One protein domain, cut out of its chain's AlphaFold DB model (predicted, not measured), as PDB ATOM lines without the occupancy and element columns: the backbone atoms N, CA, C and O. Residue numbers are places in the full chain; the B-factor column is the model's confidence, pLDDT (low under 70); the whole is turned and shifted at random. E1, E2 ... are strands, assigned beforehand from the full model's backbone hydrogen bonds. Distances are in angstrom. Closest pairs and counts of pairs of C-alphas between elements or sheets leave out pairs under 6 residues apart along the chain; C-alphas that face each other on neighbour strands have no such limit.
ATOM      1  N   GLY A   6     -16.125  -0.335   4.587       90.69
ATOM      2  CA  GLY A   6     -15.374   0.891   4.369       90.69
ATOM      3  C   GLY A   6     -16.055   1.756   3.327       90.69
ATOM      4  O   GLY A   6     -16.906   1.284   2.574       90.69
ATOM      5  N   VAL A   7     -15.695   3.028   3.312       93.44
ATOM      6  CA  VAL A   7     -16.308   4.049   2.469       93.44
ATOM      7  C   VAL A   7     -15.192   4.815   1.785       93.44
ATOM      8  O   VAL A   7     -14.297   5.314   2.461       93.44
ATOM      9  N   LEU A   8     -15.254   4.894   0.459       93.88
ATOM     10  CA  LEU A   8     -14.413   5.744  -0.375       93.88
ATOM     11  C   LEU A   8     -15.194   7.003  -0.737       93.88
ATOM     12  O   LEU A   8     -16.341   6.915  -1.189       93.88
ATOM     13  N   LYS A   9     -14.570   8.163  -0.557       95.19
ATOM     14  CA  LYS A   9     -15.158   9.468  -0.836       95.19
ATOM     15  C   LYS A   9     -14.271  10.296  -1.762       95.19
ATOM     16  O   LYS A   9     -13.047  10.215  -1.686       95.19
ATOM     17  N   GLN A  10     -14.911  11.102  -2.603       93.31
ATOM     18  CA  GLN A  10     -14.293  12.175  -3.388       93.31
ATOM     19  C   GLN A  10     -15.159  13.422  -3.213       93.31
ATOM     20  O   GLN A  10     -16.389  13.330  -3.222       93.31
ATOM     21  N   ASP A  11     -14.529  14.569  -2.958       90.88
ATOM     22  CA  ASP A  11     -15.214  15.845  -2.705       90.88
ATOM     23  C   ASP A  11     -16.312  15.762  -1.623       90.88
ATOM     24  O   ASP A  11     -17.388  16.357  -1.726       90.88
ATOM     25  N   GLY A  12     -16.063  14.970  -0.573       90.19
ATOM     26  CA  GLY A  12     -16.994  14.761   0.542       90.19
ATOM     27  C   GLY A  12     -18.193  13.852   0.240       90.19
ATOM     28  O   GLY A  12     -18.990  13.588   1.142       90.19
ATOM     29  N   LYS A  13     -18.323  13.332  -0.986       92.88
ATOM     30  CA  LYS A  13     -19.383  12.395  -1.379       92.88
ATOM     31  C   LYS A  13     -18.886  10.965  -1.378       92.88
ATOM     32  O   LYS A  13     -17.759  10.705  -1.780       92.88
ATOM     33  N   GLN A  14     -19.739  10.031  -0.967       93.50
ATOM     34  CA  GLN A  14     -19.453   8.607  -1.111       93.50
ATOM     35  C   GLN A  14     -19.485   8.216  -2.592       93.50
ATOM     36  O   GLN A  14     -20.508   8.370  -3.256       93.50
ATOM     37  N   VAL A  15     -18.375   7.661  -3.068       94.00
ATOM     38  CA  VAL A  15     -18.218   7.152  -4.438       94.00
ATOM     39  C   VAL A  15     -18.269   5.633  -4.454       94.00
ATOM     40  O   VAL A  15     -18.849   5.039  -5.358       94.00
ATOM     41  N   ALA A  16     -17.702   4.995  -3.430       92.56
ATOM     42  CA  ALA A  16     -17.736   3.551  -3.291       92.56
ATOM     43  C   ALA A  16     -17.870   3.125  -1.838       92.56
ATOM     44  O   ALA A  16     -17.427   3.810  -0.916       92.56
ATOM     45  N   GLY A  17     -18.443   1.949  -1.640       91.75
ATOM     46  CA  GLY A  17     -18.249   1.200  -0.415       91.75
ATOM     47  C   GLY A  17     -17.368  -0.019  -0.660       91.75
ATOM     48  O   GLY A  17     -17.331  -0.568  -1.762       91.75
ATOM     49  N   ILE A  18     -16.662  -0.453   0.376       90.06
ATOM     50  CA  ILE A  18     -15.860  -1.675   0.387       90.06
ATOM     51  C   ILE A  18     -16.388  -2.628   1.456       90.06
ATOM     52  O   ILE A  18     -16.795  -2.207   2.540       90.06
ATOM     53  N   TYR A  19     -16.380  -3.917   1.138       86.31
ATOM     54  CA  TYR A  19     -16.807  -4.987   2.034       86.31
ATOM     55  C   TYR A  19     -15.679  -5.976   2.272       86.31
ATOM     56  O   TYR A  19     -14.824  -6.173   1.403       86.31
ATOM     57  N   ASP A  20     -15.763  -6.655   3.418       81.94
ATOM     58  CA  ASP A  20     -14.911  -7.791   3.766       81.94
ATOM     59  C   ASP A  20     -13.428  -7.410   3.637       81.94
ATOM     60  O   ASP A  20     -12.679  -7.992   2.847       81.94
ATOM     61  N   TRP A  21     -13.035  -6.353   4.362       83.62
ATOM     62  CA  TRP A  21     -11.655  -5.880   4.402       83.62
ATOM     63  C   TRP A  21     -10.859  -6.485   5.561       83.62
ATOM     64  O   TRP A  21     -11.386  -6.728   6.646       83.62
ATOM     65  N   GLU A  22      -9.562  -6.684   5.339       80.38
ATOM     66  CA  GLU A  22      -8.612  -7.177   6.336       80.38
ATOM     67  C   GLU A  22      -7.387  -6.261   6.403       80.38
ATOM     68  O   GLU A  22      -6.808  -5.909   5.374       80.38
ATOM     69  N   ILE A  23      -6.992  -5.873   7.620       75.62
ATOM     70  CA  ILE A  23      -5.762  -5.110   7.858       75.62
ATOM     71  C   ILE A  23      -4.608  -6.088   8.062       75.62
ATOM     72  O   ILE A  23      -4.567  -6.814   9.051       75.62
ATOM     73  N   ASN A  24      -3.626  -6.011   7.172       74.25
ATOM     74  CA  ASN A  24      -2.354  -6.703   7.264       74.25
ATOM     75  C   ASN A  24      -1.253  -5.702   7.633       74.25
ATOM     76  O   ASN A  24      -0.952  -4.775   6.877       74.25
ATOM     77  N   LEU A  25      -0.652  -5.878   8.811       69.50
ATOM     78  CA  LEU A  25       0.502  -5.094   9.250       69.50
ATOM     79  C   LEU A  25       1.780  -5.856   8.900       69.50
ATOM     80  O   LEU A  25       2.026  -6.937   9.435       69.50
ATOM     81  N   ALA A  26       2.590  -5.287   8.011       63.72
ATOM     82  CA  ALA A  26       3.897  -5.815   7.652       63.72
ATOM     83  C   ALA A  26       5.005  -4.941   8.250       63.72
ATOM     84  O   ALA A  26       4.898  -3.716   8.310       63.72
ATOM     85  N   TRP A  27       6.089  -5.578   8.678       61.97
ATOM     86  CA  TRP A  27       7.299  -4.900   9.128       61.97
ATOM     87  C   TRP A  27       8.311  -4.928   7.985       61.97
ATOM     88  O   TRP A  27       8.810  -5.995   7.638       61.97
ATOM     89  N   ASP A  28       8.595  -3.774   7.386       60.34
ATOM     90  CA  ASP A  28       9.664  -3.634   6.399       60.34
ATOM     91  C   ASP A  28      10.937  -3.159   7.111       60.34
ATOM     92  O   ASP A  28      10.969  -2.092   7.732       60.34
ATOM     93  N   SER A  29      11.988  -3.977   7.074       56.72
ATOM     94  CA  SER A  29      13.305  -3.616   7.592       56.72
ATOM     95  C   SER A  29      14.199  -3.192   6.433       56.72
ATOM     96  O   SER A  29      14.771  -4.035   5.740       56.72
ATOM     97  N   THR A  30      14.379  -1.888   6.245       56.53
ATOM     98  CA  THR A  30      15.363  -1.372   5.288       56.53
ATOM     99  C   THR A  30      16.676  -1.089   6.014       56.53
ATOM    100  O   THR A  30      16.790  -0.159   6.816       56.53
ATOM    101  N   THR A  31      17.701  -1.898   5.745       50.47
ATOM    102  CA  THR A  31      19.059  -1.652   6.247       50.47
ATOM    103  C   THR A  31      19.690  -0.502   5.471       50.47
ATOM    104  O   THR A  31      20.101  -0.670   4.326       50.47
ATOM    105  N   SER A  32      19.818   0.668   6.099       52.47
ATOM    106  CA  SER A  32      20.669   1.747   5.591       52.47
ATOM    107  C   SER A  32      21.824   1.969   6.566       52.47
ATOM    108  O   SER A  32      21.633   2.332   7.722       52.47
ATOM    109  N   LYS A  33      23.049   1.683   6.105       55.81
ATOM    110  CA  LYS A  33      24.313   1.977   6.809       55.81
ATOM    111  C   LYS A  33      24.353   1.553   8.296       55.81
ATOM    112  O   LYS A  33      24.727   2.342   9.156       55.81
ATOM    113  N   GLY A  34      23.977   0.309   8.599       56.19
ATOM    114  CA  GLY A  34      24.150  -0.281   9.939       56.19
ATOM    115  C   GLY A  34      23.070   0.065  10.972       56.19
ATOM    116  O   GLY A  34      23.084  -0.516  12.052       56.19
ATOM    117  N   TRP A  35      22.102   0.922  10.638       53.75
ATOM    118  CA  TRP A  35      20.917   1.167  11.462       53.75
ATOM    119  C   TRP A  35      19.704   0.479  10.827       53.75
ATOM    120  O   TRP A  35      19.370   0.716   9.663       53.75
ATOM    121  N   GLN A  36      19.050  -0.408  11.581       53.19
ATOM    122  CA  GLN A  36      17.786  -1.014  11.167       53.19
ATOM    123  C   GLN A  36      16.660  -0.017  11.438       53.19
ATOM    124  O   GLN A  36      16.207   0.127  12.572       53.19
ATOM    125  N   LYS A  37      16.204   0.691  10.399       55.00
ATOM    126  CA  LYS A  37      14.947   1.433  10.487       55.00
ATOM    127  C   LYS A  37      13.826   0.452  10.169       55.00
ATOM    128  O   LYS A  37      13.675   0.017   9.031       55.00
ATOM    129  N   VAL A  38      13.076   0.076  11.197       56.78
ATOM    130  CA  VAL A  38      11.877  -0.740  11.043       56.78
ATOM    131  C   VAL A  38      10.729   0.190  10.638       56.78
ATOM    132  O   VAL A  38      10.358   1.085  11.398       56.78
ATOM    133  N   LYS A  39      10.186   0.012   9.432       63.81
ATOM    134  CA  LYS A  39       9.010   0.735   8.938       63.81
ATOM    135  C   LYS A  39       7.799  -0.189   9.040       63.81
ATOM    136  O   LYS A  39       7.772  -1.250   8.424       63.81
ATOM    137  N   VAL A  40       6.785   0.210   9.807       58.88
ATOM    138  CA  VAL A  40       5.477  -0.458   9.746       58.88
ATOM    139  C   VAL A  40       4.812  -0.039   8.443       58.88
ATOM    140  O   VAL A  40       4.620   1.153   8.195       58.88
ATOM    141  N   VAL A  41       4.469  -1.015   7.613       68.31
ATOM    142  CA  VAL A  41       3.674  -0.822   6.404       68.31
ATOM    143  C   VAL A  41       2.300  -1.430   6.655       68.31
ATOM    144  O   VAL A  41       2.175  -2.583   7.067       68.31
ATOM    145  N   LYS A  42       1.253  -0.634   6.439       74.19
ATOM    146  CA  LYS A  42      -0.138  -1.063   6.588       74.19
ATOM    147  C   LYS A  42      -0.723  -1.358   5.215       74.19
ATOM    148  O   LYS A  42      -0.810  -0.455   4.388       74.19
ATOM    149  N   HIS A  43      -1.132  -2.601   4.990       76.25
ATOM    150  CA  HIS A  43      -1.888  -3.008   3.810       76.25
ATOM    151  C   HIS A  43      -3.313  -3.336   4.232       76.25
ATOM    152  O   HIS A  43      -3.515  -4.062   5.202       76.25
ATOM    153  N   VAL A  44      -4.304  -2.841   3.498       80.94
ATOM    154  CA  VAL A  44      -5.686  -3.300   3.672       80.94
ATOM    155  C   VAL A  44      -6.140  -3.964   2.389       80.94
ATOM    156  O   VAL A  44      -5.985  -3.391   1.315       80.94
ATOM    157  N   ILE A  45      -6.654  -5.185   2.505       84.62
ATOM    158  CA  ILE A  45      -7.172  -5.957   1.377       84.62
ATOM    159  C   ILE A  45      -8.685  -6.006   1.521       84.62
ATOM    160  O   ILE A  45      -9.166  -6.584   2.489       84.62
ATOM    161  N   ALA A  46      -9.427  -5.416   0.586       86.75
ATOM    162  CA  ALA A  46     -10.883  -5.550   0.516       86.75
ATOM    163  C   ALA A  46     -11.265  -6.536  -0.587       86.75
ATOM    164  O   ALA A  46     -10.759  -6.411  -1.692       86.75
ATOM    165  N   GLN A  47     -12.147  -7.501  -0.320       86.94
ATOM    166  CA  GLN A  47     -12.494  -8.544  -1.304       86.94
ATOM    167  C   GLN A  47     -13.471  -8.071  -2.385       86.94
ATOM    168  O   GLN A  47     -13.580  -8.662  -3.461       86.94
ATOM    169  N   SER A  48     -14.242  -7.032  -2.082       89.06
ATOM    170  CA  SER A  48     -15.241  -6.505  -3.002       89.06
ATOM    171  C   SER A  48     -15.584  -5.066  -2.681       89.06
ATOM    172  O   SER A  48     -15.447  -4.624  -1.538       89.06
ATOM    173  N   TYR A  49     -16.110  -4.377  -3.680       91.19
ATOM    174  CA  TYR A  49     -16.587  -3.010  -3.567       91.19
ATOM    175  C   TYR A  49     -17.904  -2.843  -4.321       91.19
ATOM    176  O   TYR A  49     -18.342  -3.743  -5.034       91.19
ATOM    177  N   TRP A  50     -18.569  -1.714  -4.139       92.12
ATOM    178  CA  TRP A  50     -19.674  -1.287  -4.989       92.12
ATOM    179  C   TRP A  50     -19.585   0.217  -5.173       92.12
ATOM    180  O   TRP A  50     -19.165   0.924  -4.255       92.12
ATOM    181  N   LEU A  51     -19.976   0.692  -6.348       92.56
ATOM    182  CA  LEU A  51     -19.959   2.110  -6.680       92.56
ATOM    183  C   LEU A  51     -21.345   2.717  -6.497       92.56
ATOM    184  O   LEU A  51     -22.343   2.097  -6.850       92.56
ATOM    185  N   THR A  52     -21.387   3.931  -5.970       92.88
ATOM    186  CA  THR A  52     -22.577   4.791  -5.929       92.88
ATOM    187  C   THR A  52     -22.463   5.943  -6.924       92.88
ATOM    188  O   THR A  52     -23.474   6.462  -7.382       92.88
ATOM    189  N   GLU A  53     -21.235   6.313  -7.299       92.19
ATOM    190  CA  GLU A  53     -20.932   7.304  -8.331       92.19
ATOM    191  C   GLU A  53     -19.733   6.830  -9.172       92.19
ATOM    192  O   GLU A  53     -18.944   5.990  -8.732       92.19
ATOM    193  N   ILE A  54     -19.595   7.362 -10.391       91.44
ATOM    194  CA  ILE A  54     -18.416   7.110 -11.228       91.44
ATOM    195  C   ILE A  54     -17.253   7.937 -10.657       91.44
ATOM    196  O   ILE A  54     -17.388   9.160 -10.556       91.44
ATOM    197  N   PRO A  55     -16.121   7.311 -10.284       90.75
ATOM    198  CA  PRO A  55     -14.984   8.028  -9.725       90.75
ATOM    199  C   PRO A  55     -14.366   8.996 -10.736       90.75
ATOM    200  O   PRO A  55     -14.245   8.678 -11.919       90.75
ATOM    201  N   GLN A  56     -13.942  10.169 -10.261       88.88
ATOM    202  CA  GLN A  56     -13.329  11.200 -11.114       88.88
ATOM    203  C   GLN A  56     -11.815  11.011 -11.267       88.88
ATOM    204  O   GLN A  56     -11.253  11.266 -12.331       88.88
ATOM    205  N   ASP A  57     -11.158  10.538 -10.208       90.06
ATOM    206  CA  ASP A  57      -9.735  10.204 -10.180       90.06
ATOM    207  C   ASP A  57      -9.457   8.959  -9.309       90.06
ATOM    208  O   ASP A  57     -10.386   8.300  -8.839       90.06
ATOM    209  N   SER A  58      -8.176   8.619  -9.126       89.62
ATOM    210  CA  SER A  58      -7.706   7.452  -8.361       89.62
ATOM    211  C   SER A  58      -7.328   7.750  -6.905       89.62
ATOM    212  O   SER A  58      -6.697   6.921  -6.244       89.62
ATOM    213  N   THR A  59      -7.653   8.936  -6.396       91.94
ATOM    214  CA  THR A  59      -7.398   9.358  -5.017       91.94
ATOM    215  C   THR A  59      -8.716   9.447  -4.259       91.94
ATOM    216  O   THR A  59      -9.690  10.023  -4.732       91.94
ATOM    217  N   TYR A  60      -8.744   8.871  -3.062       92.81
ATOM    218  CA  TYR A  60      -9.957   8.804  -2.256       92.81
ATOM    219  C   TYR A  60      -9.644   9.119  -0.805       92.81
ATOM    220  O   TYR A  60      -8.648   8.628  -0.259       92.81
ATOM    221  N   ASP A  61     -10.548   9.853  -0.168       94.38
ATOM    222  CA  ASP A  61     -10.687   9.789   1.278       94.38
ATOM    223  C   ASP A  61     -11.316   8.436   1.622       94.38
ATOM    224  O   ASP A  61     -12.323   8.038   1.035       94.38
ATOM    225  N   ILE A  62     -10.725   7.707   2.560       92.69
ATOM    226  CA  ILE A  62     -11.232   6.420   3.024       92.69
ATOM    227  C   ILE A  62     -11.582   6.477   4.503       92.69
ATOM    228  O   ILE A  62     -10.843   7.038   5.308       92.69
ATOM    229  N   GLU A  63     -12.679   5.820   4.862       93.31
ATOM    230  CA  GLU A  63     -13.053   5.522   6.242       93.31
ATOM    231  C   GLU A  63     -13.371   4.032   6.374       93.31
ATOM    232  O   GLU A  63     -14.168   3.487   5.612       93.31
ATOM    233  N   LEU A  64     -12.755   3.362   7.344       90.44
ATOM    234  CA  LEU A  64     -12.961   1.950   7.644       90.44
ATOM    235  C   LEU A  64     -13.737   1.809   8.947       90.44
ATOM    236  O   LEU A  64     -13.284   2.260   9.995       90.44
ATOM    237  N   TYR A  65     -14.871   1.121   8.905       90.06
ATOM    238  CA  TYR A  65     -15.767   0.909  10.031       90.06
ATOM    239  C   TYR A  65     -15.888  -0.568  10.395       90.06
ATOM    240  O   TYR A  65     -15.935  -1.454   9.537       90.06
ATOM    241  N   LYS A  66     -16.024  -0.837  11.695       87.19
ATOM    242  CA  LYS A  66     -16.383  -2.157  12.216       87.19
ATOM    243  C   LYS A  66     -17.637  -2.059  13.068       87.19
ATOM    244  O   LYS A  66     -17.774  -1.146  13.876       87.19
ATOM    245  N   LYS A  67     -18.542  -3.022  12.901       86.44
ATOM    246  CA  LYS A  67     -19.711  -3.153  13.769       86.44
ATOM    247  C   LYS A  67     -19.307  -3.848  15.074       86.44
ATOM    248  O   LYS A  67     -18.869  -4.994  15.035       86.44
ATOM    249  N   ILE A  68     -19.442  -3.162  16.206       87.88
ATOM    250  CA  ILE A  68     -19.170  -3.668  17.561       87.88
ATOM    251  C   ILE A  68     -20.418  -3.391  18.397       87.88
ATOM    252  O   ILE A  68     -20.879  -2.254  18.443       87.88
ATOM    253  N   ASP A  69     -21.016  -4.431  18.981       88.88
ATOM    254  CA  ASP A  69     -22.221  -4.327  19.821       88.88
ATOM    255  C   ASP A  69     -23.369  -3.524  19.180       88.88
ATOM    256  O   ASP A  69     -24.083  -2.754  19.819       88.88
ATOM    257  N   GLY A  70     -23.546  -3.686  17.865       84.81
ATOM    258  CA  GLY A  70     -24.578  -2.984  17.100       84.81
ATOM    259  C   GLY A  70     -24.194  -1.581  16.619       84.81
ATOM    260  O   GLY A  70     -24.907  -1.040  15.776       84.81
ATOM    261  N   GLN A  71     -23.070  -1.028  17.072       87.12
ATOM    262  CA  GLN A  71     -22.588   0.308  16.716       87.12
ATOM    263  C   GLN A  71     -21.501   0.248  15.640       87.12
ATOM    264  O   GLN A  71     -20.688  -0.673  15.628       87.12
ATOM    265  N   LEU A  72     -21.474   1.231  14.734       87.38
ATOM    266  CA  LEU A  72     -20.365   1.407  13.792       87.38
ATOM    267  C   LEU A  72     -19.253   2.212  14.465       87.38
ATOM    268  O   LEU A  72     -19.458   3.361  14.845       87.38
ATOM    269  N   VAL A  73     -18.076   1.605  14.585       90.00
ATOM    270  CA  VAL A  73     -16.871   2.220  15.148       90.00
ATOM    271  C   VAL A  73     -15.891   2.496  14.014       90.00
ATOM    272  O   VAL A  73     -15.567   1.582  13.253       90.00
ATOM    273  N   LEU A  74     -15.432   3.747  13.889       91.25
ATOM    274  CA  LEU A  74     -14.383   4.126  12.942       91.25
ATOM    275  C   LEU A  74     -13.055   3.516  13.404       91.25
ATOM    276  O   LEU A  74     -12.536   3.858  14.463       91.25
ATOM    277  N   MET A  75     -12.529   2.595  12.608       87.94
ATOM    278  CA  MET A  75     -11.287   1.875  12.875       87.94
ATOM    279  C   MET A  75     -10.078   2.590  12.285       87.94
ATOM    280  O   MET A  75      -8.990   2.516  12.851       87.94
ATOM    281  N   ASP A  76     -10.253   3.228  11.128       87.88
ATOM    282  CA  ASP A  76      -9.198   3.982  10.463       87.88
ATOM    283  C   ASP A  76      -9.760   4.950   9.424       87.88
ATOM    284  O   ASP A  76     -10.840   4.716   8.880       87.88
ATOM    285  N   ALA A  77      -9.009   6.003   9.116       90.75
ATOM    286  CA  ALA A  77      -9.327   6.924   8.036       90.75
ATOM    287  C   ALA A  77      -8.053   7.515   7.421       90.75
ATOM    288  O   ALA A  77      -6.996   7.541   8.051       90.75
ATOM    289  N   GLY A  78      -8.140   7.998   6.187       89.81
ATOM    290  CA  GLY A  78      -7.019   8.682   5.550       89.81
ATOM    291  C   GLY A  78      -7.226   8.911   4.065       89.81
ATOM    292  O   GLY A  78      -8.324   8.739   3.553       89.81
ATOM    293  N   VAL A  79      -6.142   9.265   3.379       90.50
ATOM    294  CA  VAL A  79      -6.126   9.425   1.923       90.50
ATOM    295  C   VAL A  79      -5.349   8.273   1.307       90.50
ATOM    296  O   VAL A  79      -4.197   8.006   1.673       90.50
ATOM    297  N   ILE A  80      -5.969   7.596   0.348       89.38
ATOM    298  CA  ILE A  80      -5.365   6.486  -0.390       89.38
ATOM    299  C   ILE A  80      -5.333   6.782  -1.884       89.38
ATOM    300  O   ILE A  80      -6.098   7.601  -2.390       89.38
ATOM    301  N   ALA A  81      -4.451   6.082  -2.596       89.75
ATOM    302  CA  ALA A  81      -4.478   6.024  -4.050       89.75
ATOM    303  C   ALA A  81      -4.717   4.586  -4.504       89.75
ATOM    304  O   ALA A  81      -3.945   3.694  -4.149       89.75
ATOM    305  N   ILE A  82      -5.776   4.365  -5.276       88.44
ATOM    306  CA  ILE A  82      -6.134   3.056  -5.818       88.44
ATOM    307  C   ILE A  82      -6.810   3.209  -7.181       88.44
ATOM    308  O   ILE A  82      -7.556   4.152  -7.412       88.44
ATOM    309  N   ASN A  83      -6.569   2.257  -8.079       88.69
ATOM    310  CA  ASN A  83      -7.300   2.153  -9.336       88.69
ATOM    311  C   ASN A  83      -8.377   1.077  -9.188       88.69
ATOM    312  O   ASN A  83      -8.055  -0.089  -8.952       88.69
ATOM    313  N   LEU A  84      -9.645   1.469  -9.306       88.88
ATOM    314  CA  LEU A  84     -10.765   0.532  -9.285       88.88
ATOM    315  C   LEU A  84     -10.857  -0.203 -10.639       88.88
ATOM    316  O   LEU A  84     -10.801   0.462 -11.672       88.88
ATOM    317  N   PRO A  85     -10.975  -1.549 -10.668       87.25
ATOM    318  CA  PRO A  85     -10.956  -2.319 -11.921       87.25
ATOM    319  C   PRO A  85     -12.136  -2.064 -12.867       87.25
ATOM    320  O   PRO A  85     -11.970  -2.112 -14.082       87.25
ATOM    321  N   ASP A  86     -13.321  -1.822 -12.311       87.00
ATOM    322  CA  ASP A  86     -14.541  -1.425 -13.020       87.00
ATOM    323  C   ASP A  86     -15.067  -0.141 -12.372       87.00
ATOM    324  O   ASP A  86     -15.320  -0.110 -11.162       87.00
ATOM    325  N   THR A  87     -15.175   0.915 -13.177       84.50
ATOM    326  CA  THR A  87     -15.586   2.263 -12.766       84.50
ATOM    327  C   THR A  87     -16.955   2.670 -13.305       84.50
ATOM    328  O   THR A  87     -17.389   3.789 -13.054       84.50
ATOM    329  N   GLU A  88     -17.632   1.802 -14.058       86.12
ATOM    330  CA  GLU A  88     -18.877   2.135 -14.764       86.12
ATOM    331  C   GLU A  88     -20.097   1.422 -14.164       86.12
ATOM    332  O   GLU A  88     -21.224   1.910 -14.275       86.12
ATOM    333  N   THR A  89     -19.897   0.286 -13.489       89.31
ATOM    334  CA  THR A  89     -20.996  -0.484 -12.899       89.31
ATOM    335  C   THR A  89     -21.406   0.054 -11.521       89.31
ATOM    336  O   THR A  89     -20.772  -0.235 -10.505       89.31
ATOM    337  N   LEU A  90     -22.529   0.773 -11.477       91.25
ATOM    338  CA  LEU A  90     -23.116   1.316 -10.244       91.25
ATOM    339  C   LEU A  90     -24.050   0.326  -9.529       91.25
ATOM    340  O   LEU A  90     -24.634  -0.570 -10.143       91.25
ATOM    341  N   ASP A  91     -24.188   0.515  -8.214       86.75
ATOM    342  CA  ASP A  91     -25.123  -0.155  -7.298       86.75
ATOM    343  C   ASP A  91     -25.071  -1.689  -7.312       86.75
ATOM    344  O   ASP A  91     -26.012  -2.384  -6.916       86.75
ATOM    345  N   ARG A  92     -23.943  -2.248  -7.753       85.50
ATOM    346  CA  ARG A  92     -23.695  -3.688  -7.767       85.50
ATOM    347  C   ARG A  92     -22.401  -3.999  -7.051       85.50
ATOM    348  O   ARG A  92     -21.410  -3.287  -7.175       85.50
ATOM    349  N   ARG A  93     -22.414  -5.109  -6.316       86.06
ATOM    350  CA  ARG A  93     -21.210  -5.646  -5.692       86.06
ATOM    351  C   ARG A  93     -20.297  -6.220  -6.774       86.06
ATOM    352  O   ARG A  93     -20.685  -7.138  -7.494       86.06
ATOM    353  N   LEU A  94     -19.085  -5.694  -6.835       88.06
ATOM    354  CA  LEU A  94     -18.005  -6.085  -7.725       88.06
ATOM    355  C   LEU A  94     -16.959  -6.830  -6.894       88.06
ATOM    356  O   LEU A  94     -16.400  -6.288  -5.939       88.06
ATOM    357  N   TYR A  95     -16.725  -8.100  -7.218       86.12
ATOM    358  CA  TYR A  95     -15.704  -8.910  -6.555       86.12
ATOM    359  C   TYR A  95     -14.346  -8.607  -7.175       86.12
ATOM    360  O   TYR A  95     -14.027  -9.100  -8.256       86.12
ATOM    361  N   ALA A  96     -13.562  -7.786  -6.487       83.31
ATOM    362  CA  ALA A  96     -12.199  -7.488  -6.873       83.31
ATOM    363  C   ALA A  96     -11.364  -7.219  -5.616       83.31
ATOM    364  O   ALA A  96     -11.707  -6.303  -4.863       83.31
ATOM    365  N   PRO A  97     -10.282  -7.981  -5.382       84.31
ATOM    366  CA  PRO A  97      -9.381  -7.712  -4.277       84.31
ATOM    367  C   PRO A  97      -8.695  -6.355  -4.487       84.31
ATOM    368  O   PRO A  97      -7.931  -6.168  -5.431       84.31
ATOM    369  N   LEU A  98      -8.977  -5.405  -3.601       85.38
ATOM    370  CA  LEU A  98      -8.420  -4.058  -3.607       85.38
ATOM    371  C   LEU A  98      -7.322  -3.957  -2.552       85.38
ATOM    372  O   LEU A  98      -7.597  -4.131  -1.365       85.38
ATOM    373  N   GLN A  99      -6.094  -3.643  -2.970       85.56
ATOM    374  CA  GLN A  99      -4.999  -3.331  -2.053       85.56
ATOM    375  C   GLN A  99      -4.953  -1.821  -1.802       85.56
ATOM    376  O   GLN A  99      -4.588  -1.040  -2.676       85.56
ATOM    377  N   LEU A 100      -5.323  -1.418  -0.591       82.56
ATOM    378  CA  LEU A 100      -5.388  -0.025  -0.170       82.56
ATOM    379  C   LEU A 100      -4.066   0.343   0.508       82.56
ATOM    380  O   LEU A 100      -3.653  -0.297   1.481       82.56
ATOM    381  N   ILE A 101      -3.403   1.366  -0.027       80.00
ATOM    382  CA  ILE A 101      -2.112   1.860   0.450       80.00
ATOM    383  C   ILE A 101      -2.300   3.318   0.863       80.00
ATOM    384  O   ILE A 101      -2.647   4.171   0.042       80.00
ATOM    385  N   TRP A 102      -2.066   3.600   2.143       78.19
ATOM    386  CA  TRP A 102      -2.118   4.953   2.685       78.19
ATOM    387  C   TRP A 102      -0.999   5.767   2.064       78.19
ATOM    388  O   TRP A 102       0.164   5.346   2.065       78.19
ATOM    389  N   ARG A 103      -1.334   6.957   1.561       68.75
ATOM    390  CA  ARG A 103      -0.289   7.918   1.233       68.75
ATOM    391  C   ARG A 103       0.374   8.320   2.542       68.75
ATOM    392  O   ARG A 103      -0.299   8.716   3.492       68.75
TER     393      ARG A 103
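AT A GLANCE: This is residues 6 to 103 of the 108 residues of an uncharacterized protein of viral metagenome (UniProt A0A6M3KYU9). One strongly twisted sheet of six strands is folded round on itself into a small, nearly closed barrel, and a long two-stranded arm, residues 25 to 41 of the hairpin E2 and E3, sticks out from it. E5, E4 and E1 make one wall, E3 and E6 the facing wall, and E2 the hinge; the hairpin E4 and E5 runs on past the barrel at its turn. The printed part has 98 residues and no named helix; its named strands follow as E1 to E6, and the sheet's order is E5, E4, E1, E2, E3, E6, antiparallel throughout. The class is all strand, with 72 residues in named strands. The whole is only just loose, close to compact, with a radius of gyration of the C-alphas of 15.5 A and spans of 52 by 35 by 25 A, the arm making the length.

HOW THE PARTS SIT: E1, residues 6 to 10, and E2, residues 13 to 32, form a hairpin, with N 8 and O 16 within hydrogen-bond range at 2.8 A. E2 bends by 89 degrees at residue 20. E2 and E3, residues 35 to 51, form a second hairpin, antiparallel at 161 degrees, with N 24 and O 43 at 2.8 A and N 28 and O 39 at 2.9 A. E1, E2 and E3 are a meander, each strand the antiparallel neighbour of the one before. E4, residues 59 to 68, is the antiparallel neighbour of E1, with N 9 and O 61 at 2.8 A; E1 to E4 are a Greek key, a meander of three strands whose first is also the neighbour of the fourth. E4 and E5, residues 71 to 81, form a hairpin, with N 62 and O 78 at 2.8 A. E6, residues 93 to 101, is antiparallel to E3, with N 98 and O 46 at 2.8 A. The edge strands E5 and E6 have their closest C-alphas at Ile 80 and Ile 101, 5.7 A. The folded sheet is one sheet bent back into two leaves: E5, E4 and E1 face E3 and E6, with E2 as the hinge. E3 and E5 are apart.

IN THESE COORDINATES: E1 begins at C-alpha 6, (-15.374, 0.891, 4.369). E2 measures 42.0 A and ends at C-alpha 32, (20.669, 1.747, 5.591); E3 measures 44.7 A. E4 measures 28.6 A, E5 28.1 A and E6 21.4 A, ending at C-alpha 101, (-2.112, 1.860, 0.450).

THE WHOLE: The C-alphas farthest apart, of Gly 34 and Asp 91, are 52.2 A apart. The printed part has no cut. The link E5 to E6 is long, with 11 residues. Mean pLDDT of the printed part is 82.7; residues 25 to 41 and residue 103 are under 70.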